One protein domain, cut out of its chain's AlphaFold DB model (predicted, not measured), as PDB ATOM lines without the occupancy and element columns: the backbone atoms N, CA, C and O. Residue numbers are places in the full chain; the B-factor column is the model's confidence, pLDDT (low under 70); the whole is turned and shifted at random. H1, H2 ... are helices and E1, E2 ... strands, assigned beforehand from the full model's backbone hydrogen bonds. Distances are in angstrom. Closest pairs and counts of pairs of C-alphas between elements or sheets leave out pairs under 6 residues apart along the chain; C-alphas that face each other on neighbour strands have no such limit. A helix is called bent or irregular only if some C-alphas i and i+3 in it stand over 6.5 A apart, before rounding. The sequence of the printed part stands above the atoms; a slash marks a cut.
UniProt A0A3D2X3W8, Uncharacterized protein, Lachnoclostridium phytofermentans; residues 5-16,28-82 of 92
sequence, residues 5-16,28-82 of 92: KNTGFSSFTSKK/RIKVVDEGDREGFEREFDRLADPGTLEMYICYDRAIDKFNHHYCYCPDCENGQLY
ATOM      1  N   LYS A   5     -38.034  26.478  55.531       62.28
ATOM      2  CA  LYS A   5     -36.841  26.683  54.702       62.28
ATOM      3  C   LYS A   5     -36.609  25.450  53.828       62.28
ATOM      4  O   LYS A   5     -36.613  24.331  54.340       62.28
ATOM      5  N   ASN A   6     -36.382  25.647  52.531       62.88
ATOM      6  CA  ASN A   6     -35.912  24.579  51.657       62.88
ATOM      7  C   ASN A   6     -34.458  24.266  52.042       62.88
ATOM      8  O   ASN A   6     -33.565  25.072  51.838       62.88
ATOM      9  N   THR A   7     -34.175  23.123  52.653       53.22
ATOM     10  CA  THR A   7     -32.801  22.815  53.090       53.22
ATOM     11  C   THR A   7     -31.812  22.673  51.929       53.22
ATOM     12  O   THR A   7     -30.613  22.772  52.163       53.22
ATOM     13  N   GLY A   8     -32.295  22.494  50.692       54.47
ATOM     14  CA  GLY A   8     -31.469  22.475  49.481       54.47
ATOM     15  C   GLY A   8     -31.335  23.820  48.755       54.47
ATOM     16  O   GLY A   8     -30.555  23.904  47.814       54.47
ATOM     17  N   PHE A   9     -32.080  24.862  49.152       55.88
ATOM     18  CA  PHE A   9     -32.113  26.166  48.468       55.88
ATOM     19  C   PHE A   9     -32.449  27.295  49.451       55.88
ATOM     20  O   PHE A   9     -33.349  27.129  50.261       55.88
ATOM     21  N   SER A  10     -31.868  28.495  49.353       59.72
ATOM     22  CA  SER A  10     -32.257  29.633  50.222       59.72
ATOM     23  C   SER A  10     -33.611  30.272  49.881       59.72
ATOM     24  O   SER A  10     -33.748  31.480  49.715       59.72
ATOM     25  N   SER A  11     -34.650  29.444  49.789       60.25
ATOM     26  CA  SER A  11     -36.044  29.804  49.549       60.25
ATOM     27  C   SER A  11     -36.942  29.253  50.665       60.25
ATOM     28  O   SER A  11     -36.645  28.231  51.288       60.25
ATOM     29  N   PHE A  12     -38.044  29.955  50.935       63.62
ATOM     30  CA  PHE A  12     -38.990  29.648  52.011       63.62
ATOM     31  C   PHE A  12     -40.388  29.391  51.438       63.62
ATOM     32  O   PHE A  12     -40.784  30.016  50.455       63.62
ATOM     33  N   THR A  13     -41.164  28.503  52.058       61.72
ATOM     34  CA  THR A  13     -42.571  28.263  51.693       61.72
ATOM     35  C   THR A  13     -43.436  27.988  52.919       61.72
ATOM     36  O   THR A  13     -42.934  27.601  53.965       61.72
ATOM     37  N   SER A  14     -44.748  28.177  52.805       60.84
ATOM     38  CA  SER A  14     -45.718  27.924  53.876       60.84
ATOM     39  C   SER A  14     -46.186  26.464  53.976       60.84
ATOM     40  O   SER A  14     -46.822  26.112  54.966       60.84
ATOM     41  N   LYS A  15     -45.886  25.605  52.983       65.06
ATOM     42  CA  LYS A  15     -46.271  24.179  52.963       65.06
ATOM     43  C   LYS A  15     -45.176  23.296  52.363       65.06
ATOM     44  O   LYS A  15     -44.633  23.629  51.315       65.06
ATOM     45  N   LYS A  16     -44.902  22.136  52.979       63.88
ATOM     46  CA  LYS A  16     -43.876  21.186  52.495       63.88
ATOM     47  C   LYS A  16     -44.172  20.626  51.102       63.88
ATOM     48  O   LYS A  16     -43.248  20.378  50.341       63.88
ATOM     49  N   ARG A  28     -41.955  27.315  37.609       86.75
ATOM     50  CA  ARG A  28     -41.253  27.502  36.335       86.75
ATOM     51  C   ARG A  28     -39.740  27.347  36.487       86.75
ATOM     52  O   ARG A  28     -39.179  27.706  37.522       86.75
ATOM     53  N   ILE A  29     -39.097  26.838  35.445       85.94
ATOM     54  CA  ILE A  29     -37.659  26.579  35.343       85.94
ATOM     55  C   ILE A  29     -37.160  27.334  34.113       85.94
ATOM     56  O   ILE A  29     -37.751  27.205  33.043       85.94
ATOM     57  N   LYS A  30     -36.109  28.143  34.267       87.56
ATOM     58  CA  LYS A  30     -35.391  28.707  33.120       87.56
ATOM     59  C   LYS A  30     -34.478  27.617  32.566       87.56
ATOM     60  O   LYS A  30     -33.829  26.946  33.357       87.56
ATOM     61  N   VAL A  31     -34.431  27.437  31.256       87.75
ATOM     62  CA  VAL A  31     -33.551  26.469  30.590       87.75
ATOM     63  C   VAL A  31     -32.803  27.209  29.495       87.75
ATOM     64  O   VAL A  31     -33.428  27.903  28.697       87.75
ATOM     65  N   VAL A  32     -31.472  27.109  29.502       90.12
ATOM     66  CA  VAL A  32     -30.635  27.691  28.449       90.12
ATOM     67  C   VAL A  32     -30.848  26.927  27.146       90.12
ATOM     68  O   VAL A  32     -31.024  25.706  27.160       90.12
ATOM     69  N   ASP A  33     -30.835  27.638  26.026       87.31
ATOM     70  CA  ASP A  33     -30.934  27.008  24.716       87.31
ATOM     71  C   ASP A  33     -29.700  26.133  24.431       87.31
ATOM     72  O   ASP A  33     -28.591  26.402  24.896       87.31
ATOM     73  N   GLU A  34     -29.884  25.070  23.644       85.56
ATOM     74  CA  GLU A  34     -28.854  24.044  23.422       85.56
ATOM     75  C   GLU A  34     -27.549  24.619  22.843       85.56
ATOM     76  O   GLU A  34     -26.461  24.204  23.238       85.56
ATOM     77  N   GLY A  35     -27.650  25.630  21.973       86.56
ATOM     78  CA  GLY A  35     -26.492  26.306  21.375       86.56
ATOM     79  C   GLY A  35     -25.662  27.145  22.353       86.56
ATOM     80  O   GLY A  35     -24.483  27.372  22.099       86.56
ATOM     81  N   ASP A  36     -26.247  27.562  23.479       88.88
ATOM     82  CA  ASP A  36     -25.604  28.410  24.490       88.88
ATOM     83  C   ASP A  36     -25.160  27.609  25.732       88.88
ATOM     84  O   ASP A  36     -24.553  28.160  26.658       88.88
ATOM     85  N   ARG A  37     -25.420  26.294  25.761       86.62
ATOM     86  CA  ARG A  37     -25.201  25.430  26.930       86.62
ATOM     87  C   ARG A  37     -23.750  25.399  27.406       86.62
ATOM     88  O   ARG A  37     -23.506  25.547  28.599       86.62
ATOM     89  N   GLU A  38     -22.789  25.258  26.495       88.81
ATOM     90  CA  GLU A  38     -21.363  25.237  26.857       88.81
ATOM     91  C   GLU A  38     -20.909  26.586  27.447       88.81
ATOM     92  O   GLU A  38     -20.134  26.637  28.405       88.81
ATOM     93  N   GLY A  39     -21.420  27.696  26.903       90.06
ATOM     94  CA  GLY A  39     -21.155  29.037  27.426       90.06
ATOM     95  C   GLY A  39     -21.742  29.229  28.822       90.06
ATOM     96  O   GLY A  39     -21.067  29.760  29.709       90.06
ATOM     97  N   PHE A  40     -22.970  28.751  29.026       91.62
ATOM     98  CA  PHE A  40     -23.635  28.751  30.323       91.62
ATOM     99  C   PHE A  40     -22.863  27.941  31.367       91.62
ATOM    100  O   PHE A  40     -22.617  28.464  32.451       91.62
ATOM    101  N   GLU A  41     -22.445  26.713  31.049       88.75
ATOM    102  CA  GLU A  41     -21.707  25.844  31.979       88.75
ATOM    103  C   GLU A  41     -20.393  26.506  32.421       88.75
ATOM    104  O   GLU A  41     -20.135  26.617  33.620       88.75
ATOM    105  N   ARG A  42     -19.625  27.086  31.487       91.56
ATOM    106  CA  ARG A  42     -18.392  27.828  31.822       91.56
ATOM    107  C   ARG A  42     -18.644  29.040  32.718       91.56
ATOM    108  O   ARG A  42     -17.855  29.314  33.621       91.56
ATOM    109  N   GLU A  43     -19.702  29.802  32.455       90.12
ATOM    110  CA  GLU A  43     -20.035  30.977  33.264       90.12
ATOM    111  C   GLU A  43     -20.558  30.583  34.649       90.12
ATOM    112  O   GLU A  43     -20.233  31.242  35.641       90.12
ATOM    113  N   PHE A  44     -21.339  29.508  34.724       89.25
ATOM    114  CA  PHE A  44     -21.809  28.938  35.977       89.25
ATOM    115  C   PHE A  44     -20.634  28.459  36.829       89.25
ATOM    116  O   PHE A  44     -20.531  28.874  37.984       89.25
ATOM    117  N   ASP A  45     -19.708  27.693  36.247       88.00
ATOM    118  CA  ASP A  45     -18.491  27.234  36.919       88.00
ATOM    119  C   ASP A  45     -17.651  28.418  37.402       88.00
ATOM    120  O   ASP A  45     -17.257  28.458  38.563       88.00
ATOM    121  N   ARG A  46     -17.466  29.456  36.575       90.19
ATOM    122  CA  ARG A  46     -16.751  30.685  36.967       90.19
ATOM    123  C   ARG A  46     -17.396  31.397  38.163       90.19
ATOM    124  O   ARG A  46     -16.693  32.009  38.966       90.19
ATOM    125  N   LEU A  47     -18.727  31.389  38.257       86.75
ATOM    126  CA  LEU A  47     -19.470  32.000  39.366       86.75
ATOM    127  C   LEU A  47     -19.488  31.113  40.618       86.75
ATOM    128  O   LEU A  47     -19.526  31.646  41.729       86.75
ATOM    129  N   ALA A  48     -19.461  29.792  40.443       84.62
ATOM    130  CA  ALA A  48     -19.461  28.805  41.516       84.62
ATOM    131  C   ALA A  48     -18.066  28.572  42.126       84.62
ATOM    132  O   ALA A  48     -17.976  28.373  43.334       84.62
ATOM    133  N   ASP A  49     -16.998  28.657  41.328       81.19
ATOM    134  CA  ASP A  49     -15.592  28.461  41.717       81.19
ATOM    135  C   ASP A  49     -15.148  29.279  42.943       81.19
ATOM    136  O   ASP A  49     -14.565  28.704  43.865       81.19
ATOM    137  N   PRO A  50     -15.484  30.579  43.083       76.19
ATOM    138  CA  PRO A  50     -15.124  31.308  44.293       76.19
ATOM    139  C   PRO A  50     -15.892  30.842  45.544       76.19
ATOM    140  O   PRO A  50     -15.604  31.344  46.629       76.19
ATOM    141  N   GLY A  51     -16.896  29.958  45.431       69.44
ATOM    142  CA  GLY A  51     -17.696  29.426  46.547       69.44
ATOM    143  C   GLY A  51     -18.447  30.488  47.362       69.44
ATOM    144  O   GLY A  51     -18.985  30.202  48.429       69.44
ATOM    145  N   THR A  52     -18.455  31.733  46.884       72.94
ATOM    146  CA  THR A  52     -18.949  32.922  47.594       72.94
ATOM    147  C   THR A  52     -20.437  33.167  47.378       72.94
ATOM    148  O   THR A  52     -21.059  33.897  48.148       72.94
ATOM    149  N   LEU A  53     -21.009  32.582  46.327       77.50
ATOM    150  CA  LEU A  53     -22.412  32.712  45.967       77.50
ATOM    151  C   LEU A  53     -23.104  31.359  46.099       77.50
ATOM    152  O   LEU A  53     -22.535  30.313  45.797       77.50
ATOM    153  N   GLU A  54     -24.359  31.384  46.534       79.69
ATOM    154  CA  GLU A  54     -25.173  30.175  46.544       79.69
ATOM    155  C   GLU A  54     -25.456  29.688  45.118       79.69
ATOM    156  O   GLU A  54     -25.673  30.497  44.214       79.69
ATOM    157  N   MET A  55     -25.535  28.367  44.923       76.44
ATOM    158  CA  MET A  55     -25.692  27.750  43.595       76.44
ATOM    159  C   MET A  55     -26.868  28.314  42.787       76.44
ATOM    160  O   MET A  55     -26.739  28.523  41.586       76.44
ATOM    161  N   TYR A  56     -28.001  28.624  43.425       74.00
ATOM    162  CA  TYR A  56     -29.145  29.213  42.719       74.00
ATOM    163  C   TYR A  56     -28.868  30.645  42.227       74.00
ATOM    164  O   TYR A  56     -29.403  31.049  41.200       74.00
ATOM    165  N   ILE A  57     -28.024  31.407  42.935       80.88
ATOM    166  CA  ILE A  57     -27.603  32.755  42.529       80.88
ATOM    167  C   ILE A  57     -26.629  32.652  41.360       80.88
ATOM    168  O   ILE A  57     -26.745  33.424  40.410       80.88
ATOM    169  N   CYS A  58     -25.690  31.702  41.411       84.69
ATOM    170  CA  CYS A  58     -24.804  31.411  40.282       84.69
ATOM    171  C   CYS A  58     -25.619  31.039  39.043       84.69
ATOM    172  O   CYS A  58     -25.366  31.578  37.971       84.69
ATOM    173  N   TYR A  59     -26.643  30.197  39.211       84.00
ATOM    174  CA  TYR A  59     -27.538  29.782  38.136       84.00
ATOM    175  C   TYR A  59     -28.306  30.966  37.542       84.00
ATOM    176  O   TYR A  59     -28.200  31.209  36.343       84.00
ATOM    177  N   ASP A  60     -29.021  31.734  38.379       84.62
ATOM    178  CA  ASP A  60     -29.818  32.889  37.941       84.62
ATOM    179  C   ASP A  60     -28.933  33.939  37.232       84.62
ATOM    180  O   ASP A  60     -29.333  34.494  36.213       84.62
ATOM    181  N   ARG A  61     -27.700  34.173  37.707       88.62
ATOM    182  CA  ARG A  61     -26.759  35.111  37.065       88.62
ATOM    183  C   ARG A  61     -26.139  34.581  35.776       88.62
ATOM    184  O   ARG A  61     -25.882  35.379  34.877       88.62
ATOM    185  N   ALA A  62     -25.842  33.286  35.708       88.88
ATOM    186  CA  ALA A  62     -25.278  32.674  34.512       88.88
ATOM    187  C   ALA A  62     -26.318  32.663  33.390       88.88
ATOM    188  O   ALA A  62     -26.033  33.141  32.297       88.88
ATOM    189  N   ILE A  63     -27.539  32.198  33.671       88.50
ATOM    190  CA  ILE A  63     -28.584  32.037  32.654       88.50
ATOM    191  C   ILE A  63     -29.078  33.368  32.077       88.50
ATOM    192  O   ILE A  63     -29.419  33.427  30.901       88.50
ATOM    193  N   ASP A  64     -29.051  34.454  32.857       89.06
ATOM    194  CA  ASP A  64     -29.446  35.793  32.391       89.06
ATOM    195  C   ASP A  64     -28.510  36.360  31.300       89.06
ATOM    196  O   ASP A  64     -28.851  37.353  30.657       89.06
ATOM    197  N   LYS A  65     -27.340  35.746  31.066       89.69
ATOM    198  CA  LYS A  65     -26.414  36.127  29.986       89.69
ATOM    199  C   LYS A  65     -26.673  35.422  28.655       89.69
ATOM    200  O   LYS A  65     -26.053  35.801  27.663       89.69
ATOM    201  N   PHE A  66     -27.546  34.419  28.631       91.00
ATOM    202  CA  PHE A  66     -27.775  33.562  27.470       91.00
ATOM    203  C   PHE A  66     -29.249  33.538  27.074       91.00
ATOM    204  O   PHE A  66     -30.134  33.906  27.860       91.00
ATOM    205  N   ASN A  67     -29.514  33.081  25.849       90.00
ATOM    206  CA  ASN A  67     -30.883  32.820  25.436       90.00
ATOM    207  C   ASN A  67     -31.429  31.655  26.258       90.00
ATOM    208  O   ASN A  67     -30.771  30.630  26.458       90.00
ATOM    209  N   HIS A  68     -32.625  31.851  26.787       89.50
ATOM    210  CA  HIS A  68     -33.280  30.870  27.623       89.50
ATOM    211  C   HIS A  68     -34.780  30.911  27.397       89.50
ATOM    212  O   HIS A  68     -35.369  31.953  27.094       89.50
ATOM    213  N   HIS A  69     -35.409  29.774  27.633       89.56
ATOM    214  CA  HIS A  69     -36.852  29.630  27.624       89.56
ATOM    215  C   HIS A  69     -37.342  29.115  28.978       89.56
ATOM    216  O   HIS A  69     -36.574  28.653  29.827       89.56
ATOM    217  N   TYR A  70     -38.645  29.247  29.210       89.88
ATOM    218  CA  TYR A  70     -39.285  28.743  30.418       89.88
ATOM    219  C   TYR A  70     -39.917  27.380  30.154       89.88
ATOM    220  O   TYR A  70     -40.607  27.195  29.156       89.88
ATOM    221  N   CYS A  71     -39.741  26.469  31.105       90.00
ATOM    222  CA  CYS A  71     -40.443  25.192  31.189       90.00
ATOM    223  C   CYS A  71     -41.193  25.110  32.524       90.00
ATOM    224  O   CYS A  71     -40.763  25.704  33.517       90.00
ATOM    225  N   TYR A  72     -42.283  24.346  32.601       89.50
ATOM    226  CA  TYR A  72     -42.959  24.100  33.883       89.50
ATOM    227  C   TYR A  72     -42.421  22.846  34.598       89.50
ATOM    228  O   TYR A  72     -42.082  21.859  33.942       89.50
ATOM    229  N   CYS A  73     -42.354  22.859  35.943       88.44
ATOM    230  CA  CYS A  73     -42.022  21.669  36.761       88.44
ATOM    231  C   CYS A  73     -43.226  20.703  36.743       88.44
ATOM    232  O   CYS A  73     -44.253  21.027  37.341       88.44
ATOM    233  N   PRO A  74     -43.141  19.506  36.126       86.12
ATOM    234  CA  PRO A  74     -44.257  18.559  36.144       86.12
ATOM    235  C   PRO A  74     -44.501  17.951  37.536       86.12
ATOM    236  O   PRO A  74     -45.557  17.373  37.777       86.12
ATOM    237  N   ASP A  75     -43.548  18.103  38.453       81.75
ATOM    238  CA  ASP A  75     -43.527  17.401  39.736       81.75
ATOM    239  C   ASP A  75     -44.176  18.197  40.889       81.75
ATOM    240  O   ASP A  75     -44.207  17.711  42.016       81.75
ATOM    241  N   CYS A  76     -44.689  19.415  40.655       81.88
ATOM    242  CA  CYS A  76     -45.404  20.185  41.688       81.88
ATOM    243  C   CYS A  76     -46.652  20.897  41.171       81.88
ATOM    244  O   CYS A  76     -46.731  21.255  39.994       81.88
ATOM    245  N   GLU A  77     -47.595  21.164  42.080       83.56
ATOM    246  CA  GLU A  77     -48.867  21.836  41.780       83.56
ATOM    247  C   GLU A  77     -48.660  23.183  41.077       83.56
ATOM    248  O   GLU A  77     -49.275  23.440  40.047       83.56
ATOM    249  N   ASN A  78     -47.716  23.999  41.563       83.44
ATOM    250  CA  ASN A  78     -47.391  25.292  40.957       83.44
ATOM    251  C   ASN A  78     -46.919  25.169  39.504       83.44
ATOM    252  O   ASN A  78     -47.203  26.044  38.698       83.44
ATOM    253  N   GLY A  79     -46.194  24.106  39.155       86.62
ATOM    254  CA  GLY A  79     -45.782  23.894  37.772       86.62
ATOM    255  C   GLY A  79     -46.930  23.419  36.890       86.62
ATOM    256  O   GLY A  79     -47.055  23.870  35.756       86.62
ATOM    257  N   GLN A  80     -47.836  22.593  37.418       87.00
ATOM    258  CA  GLN A  80     -49.019  22.142  36.676       87.00
ATOM    259  C   GLN A  80     -49.963  23.290  36.289       87.00
ATOM    260  O   GLN A  80     -50.628  23.190  35.258       87.00
ATOM    261  N   LEU A  81     -49.969  24.401  37.036       88.25
ATOM    262  CA  LEU A  81     -50.683  25.624  36.644       88.25
ATOM    263  C   LEU A  81     -50.203  26.185  35.294       88.25
ATOM    264  O   LEU A  81     -51.006  26.734  34.550       88.25
ATOM    265  N   TYR A  82     -48.928  25.991  34.943       88.38
ATOM    266  CA  TYR A  82     -48.319  26.513  33.715       88.38
ATOM    267  C   TYR A  82     -48.332  25.528  32.536       88.38
ATOM    268  O   TYR A  82     -47.741  25.808  31.492       88.38
TER     269      TYR A  82
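This is residues 5 to 16 and 28 to 82 of the 92 residues of an uncharacterized protein of Lachnoclostridium phytofermentans (UniProt A0A3D2X3W8). A helical hairpin, H1 and H2, stands at one end of a narrow antiparallel ribbon, E1 and E2, with short H3 at the other end. Residues 5 to 16 hold no named element. The printed part has 67 residues, ordered E1, H1, H2, E2, H3, mixed helices and strands; it is loose, radius of gyration of the C-alphas 13.7 A, spanning 34 by 27 by 14 A.

E1, residues 28 to 32, begins at C-alpha (-41.253, 27.502, 36.335). H1, residues 34 to 48, measures 20.9 A and is irregular: C-alphas 35 and 38 are 7.6 A apart. H2 is residues 55 to 63, E2 68 to 72, and H3 77 to 80, ending at C-alpha (-49.019, 22.142, 36.676).

E1 and E2 are antiparallel, 148 degrees; N 29 and O 71, 2.8 A, are within hydrogen-bond range. H1 and H2 touch, closest C-alphas Phe 44 and Ala 62, 5.3 A, opposite ways at a steep tilt of 43 degrees. The closest C-alphas of E2 and H3 are Tyr 72 and Gly 79, 4.8 A. O i to N i+4 pairs are within range throughout H2 and 9 of 11 in H1; H3 is too short.

Residues 17 to 27 are not printed; C-alphas 16 and 28 are 17.5 A apart. No link between named elements is long. Residues 5 to 16 and 51 have pLDDT under 70.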